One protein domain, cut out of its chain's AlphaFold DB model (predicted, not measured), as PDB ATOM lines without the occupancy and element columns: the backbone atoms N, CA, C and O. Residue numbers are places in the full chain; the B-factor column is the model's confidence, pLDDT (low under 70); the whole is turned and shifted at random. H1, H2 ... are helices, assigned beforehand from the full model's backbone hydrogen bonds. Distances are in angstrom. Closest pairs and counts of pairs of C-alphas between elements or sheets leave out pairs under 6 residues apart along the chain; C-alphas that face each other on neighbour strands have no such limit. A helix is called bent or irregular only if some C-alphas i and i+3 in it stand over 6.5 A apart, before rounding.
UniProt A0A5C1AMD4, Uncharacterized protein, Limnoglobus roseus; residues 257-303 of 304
ATOM      1  N   ARG A 257      -2.525 -54.552   7.555       89.81
ATOM      2  CA  ARG A 257      -1.342 -53.928   6.965       89.81
ATOM      3  C   ARG A 257      -1.072 -52.554   7.568       89.81
ATOM      4  O   ARG A 257       0.082 -52.202   7.797       89.81
ATOM      5  N   GLU A 258      -2.111 -51.778   7.852       91.38
ATOM      6  CA  GLU A 258      -1.989 -50.490   8.529       91.38
ATOM      7  C   GLU A 258      -1.440 -50.621   9.952       91.38
ATOM      8  O   GLU A 258      -0.678 -49.748  10.384       91.38
ATOM      9  N   ALA A 259      -1.820 -51.683  10.671       93.00
ATOM     10  CA  ALA A 259      -1.291 -52.010  11.990       93.00
ATOM     11  C   ALA A 259       0.184 -52.435  11.916       93.00
ATOM     12  O   ALA A 259       1.002 -51.944  12.696       93.00
ATOM     13  N   GLU A 260       0.551 -53.273  10.940       92.62
ATOM     14  CA  GLU A 260       1.943 -53.669  10.696       92.62
ATOM     15  C   GLU A 260       2.828 -52.454  10.384       92.62
ATOM     16  O   GLU A 260       3.876 -52.272  11.005       92.62
ATOM     17  N   VAL A 261       2.391 -51.577   9.472       93.06
ATOM     18  CA  VAL A 261       3.109 -50.330   9.162       93.06
ATOM     19  C   VAL A 261       3.228 -49.452  10.407       93.06
ATOM     20  O   VAL A 261       4.306 -48.923  10.664       93.06
ATOM     21  N   GLY A 262       2.171 -49.338  11.216       94.69
ATOM     22  CA  GLY A 262       2.216 -48.609  12.485       94.69
ATOM     23  C   GLY A 262       3.269 -49.157  13.454       94.69
ATOM     24  O   GLY A 262       4.048 -48.389  14.021       94.69
ATOM     25  N   ALA A 263       3.357 -50.481  13.593       95.31
ATOM     26  CA  ALA A 263       4.368 -51.129  14.423       95.31
ATOM     27  C   ALA A 263       5.795 -50.888  13.898       95.31
ATOM     28  O   ALA A 263       6.707 -50.626  14.685       95.31
ATOM     29  N   LEU A 264       5.992 -50.927  12.576       95.75
ATOM     30  CA  LEU A 264       7.280 -50.624  11.948       95.75
ATOM     31  C   LEU A 264       7.687 -49.162  12.155       95.75
ATOM     32  O   LEU A 264       8.828 -48.898  12.520       95.75
ATOM     33  N   VAL A 265       6.763 -48.217  11.983       94.94
ATOM     34  CA  VAL A 265       7.022 -46.787  12.213       94.94
ATOM     35  C   VAL A 265       7.365 -46.514  13.677       94.94
ATOM     36  O   VAL A 265       8.292 -45.758  13.954       94.94
ATOM     37  N   LYS A 266       6.691 -47.175  14.626       94.44
ATOM     38  CA  LYS A 266       7.020 -47.054  16.054       94.44
ATOM     39  C   LYS A 266       8.455 -47.501  16.356       94.44
ATOM     40  O   LYS A 266       9.141 -46.837  17.124       94.44
ATOM     41  N   ARG A 267       8.906 -48.604  15.748       95.06
ATOM     42  CA  ARG A 267      10.285 -49.111  15.883       95.06
ATOM     43  C   ARG A 267      11.297 -48.194  15.201       95.06
ATOM     44  O   ARG A 267      12.345 -47.922  15.770       95.06
ATOM     45  N   LEU A 268      10.961 -47.678  14.017       93.75
ATOM     46  CA  LEU A 268      11.794 -46.726  13.279       93.75
ATOM     47  C   LEU A 268      12.039 -45.433  14.071       93.75
ATOM     48  O   LEU A 268      13.156 -44.928  14.076       93.75
ATOM     49  N   ASN A 269      11.005 -44.925  14.744       92.44
ATOM     50  CA  ASN A 269      11.059 -43.689  15.532       92.44
ATOM     51  C   ASN A 269      11.553 -43.905  16.978       92.44
ATOM     52  O   ASN A 269      11.542 -42.961  17.768       92.44
ATOM     53  N   GLY A 270      11.929 -45.136  17.342       89.69
ATOM     54  CA  GLY A 270      12.506 -45.475  18.642       89.69
ATOM     55  C   GLY A 270      14.003 -45.160  18.728       89.69
ATOM     56  O   GLY A 270      14.528 -44.306  18.015       89.69
ATOM     57  N   GLU A 271      14.713 -45.864  19.613       91.69
ATOM     58  CA  GLU A 271      16.172 -45.756  19.696       91.69
ATOM     59  C   GLU A 271      16.841 -46.180  18.383       91.69
ATOM     60  O   GLU A 271      16.484 -47.194  17.778       91.69
ATOM     61  N   SER A 272      17.862 -45.431  17.964       93.50
ATOM     62  CA  SER A 272      18.654 -45.765  16.778       93.50
ATOM     63  C   SER A 272      19.507 -47.010  17.042       93.50
ATOM     64  O   SER A 272      20.603 -46.935  17.596       93.50
ATOM     65  N   ASN A 273      18.976 -48.175  16.674       94.25
ATOM     66  CA  ASN A 273      19.590 -49.477  16.905       94.25
ATOM     67  C   ASN A 273      19.315 -50.451  15.736       94.25
ATOM     68  O   ASN A 273      18.757 -50.088  14.695       94.25
ATOM     69  N   ALA A 274      19.732 -51.712  15.890       95.69
ATOM     70  CA  ALA A 274      19.517 -52.748  14.878       95.69
ATOM     71  C   ALA A 274      18.024 -52.994  14.573       95.69
ATOM     72  O   ALA A 274      17.681 -53.310  13.433       95.69
ATOM     73  N   ASP A 275      17.144 -52.807  15.560       94.69
ATOM     74  CA  ASP A 275      15.699 -52.966  15.402       94.69
ATOM     75  C   ASP A 275      15.095 -51.861  14.523       94.69
ATOM     76  O   ASP A 275      14.362 -52.156  13.574       94.69
ATOM     77  N   ALA A 276      15.485 -50.600  14.752       94.50
ATOM     78  CA  ALA A 276      15.076 -49.468  13.919       94.50
ATOM     79  C   ALA A 276      15.541 -49.636  12.459       94.50
ATOM     80  O   ALA A 276      14.774 -49.401  11.521       94.50
ATOM     81  N   LYS A 277      16.765 -50.140  12.243       94.81
ATOM     82  CA  LYS A 277      17.290 -50.446  10.898       94.81
ATOM     83  C   LYS A 277      16.522 -51.583  10.210       94.81
ATOM     84  O   LYS A 277      16.275 -51.528   9.001       94.81
ATOM     85  N   ALA A 278      16.129 -52.615  10.957       95.56
ATOM     86  CA  ALA A 278      15.299 -53.696  10.429       95.56
ATOM     87  C   ALA A 278      13.901 -53.188  10.034       95.56
ATOM     88  O   ALA A 278      13.387 -53.558   8.975       95.56
ATOM     89  N   ALA A 279      13.314 -52.298  10.840       95.12
ATOM     90  CA  ALA A 279      12.043 -51.656  10.530       95.12
ATOM     91  C   ALA A 279      12.124 -50.769   9.275       95.12
ATOM     92  O   ALA A 279      11.266 -50.873   8.398       95.12
ATOM     93  N   ASP A 280      13.190 -49.975   9.132       93.94
ATOM     94  CA  ASP A 280      13.464 -49.170   7.933       93.94
ATOM     95  C   ASP A 280      13.554 -50.031   6.659       93.94
ATOM     96  O   ASP A 280      12.960 -49.724   5.617       93.94
ATOM     97  N   THR A 281      14.241 -51.170   6.762       94.19
ATOM     98  CA  THR A 281      14.384 -52.136   5.664       94.19
ATOM     99  C   THR A 281      13.031 -52.742   5.286       94.19
ATOM    100  O   THR A 281      12.715 -52.877   4.103       94.19
ATOM    101  N   ALA A 282      12.197 -53.082   6.273       92.06
ATOM    102  CA  ALA A 282      10.854 -53.600   6.032       92.06
ATOM    103  C   ALA A 282       9.934 -52.547   5.386       92.06
ATOM    104  O   ALA A 282       9.245 -52.860   4.415       92.06
ATOM    105  N   LEU A 283       9.971 -51.293   5.852       90.81
ATOM    106  CA  LEU A 283       9.207 -50.183   5.267       90.81
ATOM    107  C   LEU A 283       9.640 -49.873   3.832       90.81
ATOM    108  O   LEU A 283       8.802 -49.551   2.991       90.81
ATOM    109  N   SER A 284      10.925 -50.031   3.513       88.75
ATOM    110  CA  SER A 284      11.451 -49.866   2.148       88.75
ATOM    111  C   SER A 284      10.811 -50.817   1.136       88.75
ATOM    112  O   SER A 284      10.687 -50.465  -0.036       88.75
ATOM    113  N   LYS A 285      10.317 -51.983   1.576       85.69
ATOM    114  CA  LYS A 285       9.606 -52.936   0.708       85.69
ATOM    115  C   LYS A 285       8.251 -52.421   0.212       85.69
ATOM    116  O   LYS A 285       7.720 -52.976  -0.741       85.69
ATOM    117  N   LEU A 286       7.696 -51.364   0.813       79.88
ATOM    118  CA  LEU A 286       6.495 -50.685   0.303       79.88
ATOM    119  C   LEU A 286       6.771 -49.883  -0.982       79.88
ATOM    120  O   LEU A 286       5.834 -49.388  -1.611       79.88
ATOM    121  N   GLY A 287       8.043 -49.719  -1.366       79.25
ATOM    122  CA  GLY A 287       8.440 -49.014  -2.580       79.25
ATOM    123  C   GLY A 287       7.870 -47.597  -2.622       79.25
ATOM    124  O   GLY A 287       8.002 -46.829  -1.667       79.25
ATOM    125  N   ARG A 288       7.185 -47.260  -3.722       72.25
ATOM    126  CA  ARG A 288       6.592 -45.927  -3.936       72.25
ATOM    127  C   ARG A 288       5.550 -45.524  -2.887       72.25
ATOM    128  O   ARG A 288       5.334 -44.334  -2.688       72.25
ATOM    129  N   TYR A 289       4.934 -46.483  -2.197       77.56
ATOM    130  CA  TYR A 289       3.904 -46.215  -1.189       77.56
ATOM    131  C   TYR A 289       4.470 -45.925   0.198       77.56
ATOM    132  O   TYR A 289       3.726 -45.487   1.075       77.56
ATOM    133  N   ARG A 290       5.773 -46.158   0.410       85.00
ATOM    134  CA  ARG A 290       6.409 -46.034   1.725       85.00
ATOM    135  C   ARG A 290       6.095 -44.698   2.390       85.00
ATOM    136  O   ARG A 290       5.676 -44.688   3.540       85.00
ATOM    137  N   PHE A 291       6.298 -43.595   1.671       84.12
ATOM    138  CA  PHE A 291       6.127 -42.253   2.223       84.12
ATOM    139  C   PHE A 291       4.692 -42.019   2.707       84.12
ATOM    140  O   PHE A 291       4.487 -41.707   3.875       84.12
ATOM    141  N   ALA A 292       3.700 -42.251   1.842       83.31
ATOM    142  CA  ALA A 292       2.292 -42.058   2.185       83.31
ATOM    143  C   ALA A 292       1.857 -42.950   3.361       83.31
ATOM    144  O   ALA A 292       1.220 -42.469   4.297       83.31
ATOM    145  N   ALA A 293       2.255 -44.227   3.349       86.12
ATOM    146  CA  ALA A 293       1.926 -45.174   4.412       86.12
ATOM    147  C   ALA A 293       2.568 -44.785   5.756       86.12
ATOM    148  O   ALA A 293       1.907 -44.842   6.794       86.12
ATOM    149  N   GLN A 294       3.833 -44.351   5.735       90.38
ATOM    150  CA  GLN A 294       4.544 -43.880   6.920       90.38
ATOM    151  C   GLN A 294       3.901 -42.605   7.482       90.38
ATOM    152  O   GLN A 294       3.548 -42.579   8.656       90.38
ATOM    153  N   THR A 295       3.655 -41.589   6.650       88.06
ATOM    154  CA  THR A 295       3.003 -40.345   7.086       88.06
ATOM    155  C   THR A 295       1.605 -40.600   7.654       88.06
ATOM    156  O   THR A 295       1.239 -40.020   8.675       88.06
ATOM    157  N   ALA A 296       0.819 -41.490   7.039       87.06
ATOM    158  CA  ALA A 296      -0.493 -41.868   7.561       87.06
ATOM    159  C   ALA A 296      -0.397 -42.574   8.925       87.06
ATOM    160  O   ALA A 296      -1.232 -42.345   9.799       87.06
ATOM    161  N   ALA A 297       0.611 -43.424   9.131       90.81
ATOM    162  CA  ALA A 297       0.852 -44.075  10.417       90.81
ATOM    163  C   ALA A 297       1.305 -43.084  11.504       90.81
ATOM    164  O   ALA A 297       0.819 -43.154  12.632       90.81
ATOM    165  N   GLU A 298       2.180 -42.136  11.167       91.38
ATOM    166  CA  GLU A 298       2.640 -41.082  12.079       91.38
ATOM    167  C   GLU A 298       1.487 -40.166  12.515       91.38
ATOM    168  O   GLU A 298       1.347 -39.881  13.704       91.38
ATOM    169  N   ARG A 299       0.612 -39.767  11.580       89.12
ATOM    170  CA  ARG A 299      -0.595 -38.977  11.887       89.12
ATOM    171  C   ARG A 299      -1.508 -39.699  12.876       89.12
ATOM    172  O   ARG A 299      -1.780 -39.153  13.947       89.12
ATOM    173  N   ARG A 300      -1.836 -40.968  12.592       87.75
ATOM    174  CA  ARG A 300      -2.627 -41.831  13.490       87.75
ATOM    175  C   ARG A 300      -2.014 -41.932  14.887       87.75
ATOM    176  O   ARG A 300      -2.732 -41.812  15.873       87.75
ATOM    177  N   ALA A 301      -0.696 -42.115  14.982       83.94
ATOM    178  CA  ALA A 301       0.006 -42.184  16.265       83.94
ATOM    179  C   ALA A 301      -0.032 -40.853  17.039       83.94
ATOM    180  O   ALA A 301      -0.052 -40.861  18.267       83.94
ATOM    181  N   SER A 302      -0.065 -39.719  16.333       84.75
ATOM    182  CA  SER A 302      -0.154 -38.379  16.927       84.75
ATOM    183  C   SER A 302      -1.576 -37.939  17.311       84.75
ATOM    184  O   SER A 302      -1.735 -36.850  17.861       84.75
ATOM    185  N   GLY A 303      -2.602 -38.752  17.021       71.88
ATOM    186  CA  GLY A 303      -4.008 -38.395  17.241       71.88
ATOM    187  C   GLY A 303      -4.517 -37.273  16.323       71.88
ATOM    188  O   GLY A 303      -5.450 -36.568  16.701       71.88
TER     189      GLY A 303
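AT A GLANCE: This is residues 257 to 303 of the 304 residues of an uncharacterized protein of Limnoglobus roseus (UniProt A0A5C1AMD4). The longest helix, H3, and H2 stand as a V, joined at its point by the tight link of residues 285 and 286, and H1 is the bar that bridges the two arms of the V. H1 crosses H3 nearly at a right angle and makes a loose helical hairpin with H2, while H2 and H3 come near each other only by the point of the V. The printed part has 47 residues with three named helices, in the order H1, H2, H3, and no named strand; the class is all helix. It is compact, with a radius of gyration of the C-alphas of 9.9 A, and rounded, with spans of 25 by 24 by 15 A.

HOW THE PARTS SIT: Begin with H3, residues 287 to 301, and look from it to H1, residues 257 to 268. These two touch, and their closest C-alphas are those of Gly 262 and Ala 297, 5.2 A apart. Their lines stand about perpendicular, at 81 degrees. Go on from H1 to H2, residues 274 to 284: the two touch, with the C-alphas of Leu 268 and Ala 276 closest at 4.3 A. H1 and H2 form a helical hairpin, running opposite ways at a steep tilt of 41 degrees. Now compare H2 with H3: they are close but not clearly touching, with 2 pairs of C-alphas within 8 A. The closest C-alphas of this pair are those of Leu 283 and Arg 290, 6.1 A apart. H2 and H3 run opposite ways at a steep tilt of 60 degrees, and their centres are 14.2 A apart. In the backbones of H1 and H2 each O i to N i+4 pair is within hydrogen-bond range; in H3 it is 9 of 11.

IN THESE COORDINATES: Find C-alpha 287 at (8.440, -49.014, -2.580); from there H3 runs 21.7 A to C-alpha 301 at (0.006, -42.184, 16.265). H3 is irregular: C-alphas 288 and 291 are 7.2 A apart, against about 5 A in a regular helix. Look next at C-alpha 257, at (-1.342, -53.928, 6.965), where H1 begins; it runs 16.3 A to C-alpha 268. H2 runs 15.3 A from C-alpha 274 to C-alpha 284.

THE WHOLE: Look for the two C-alphas farthest apart at Ala 274 and Gly 303, 27.7 A from each other. The printed part has no cut between residues 257 and 303. The link from H1 to H2, with 5 residues, and the link from H2 to H3, with 2, are both tight. In the B-factor column you will find a mean pLDDT of 89.7 for the printed part of this model, and no printed residue is under 70; H3 has a mean of 85, H1 and H2 each 94.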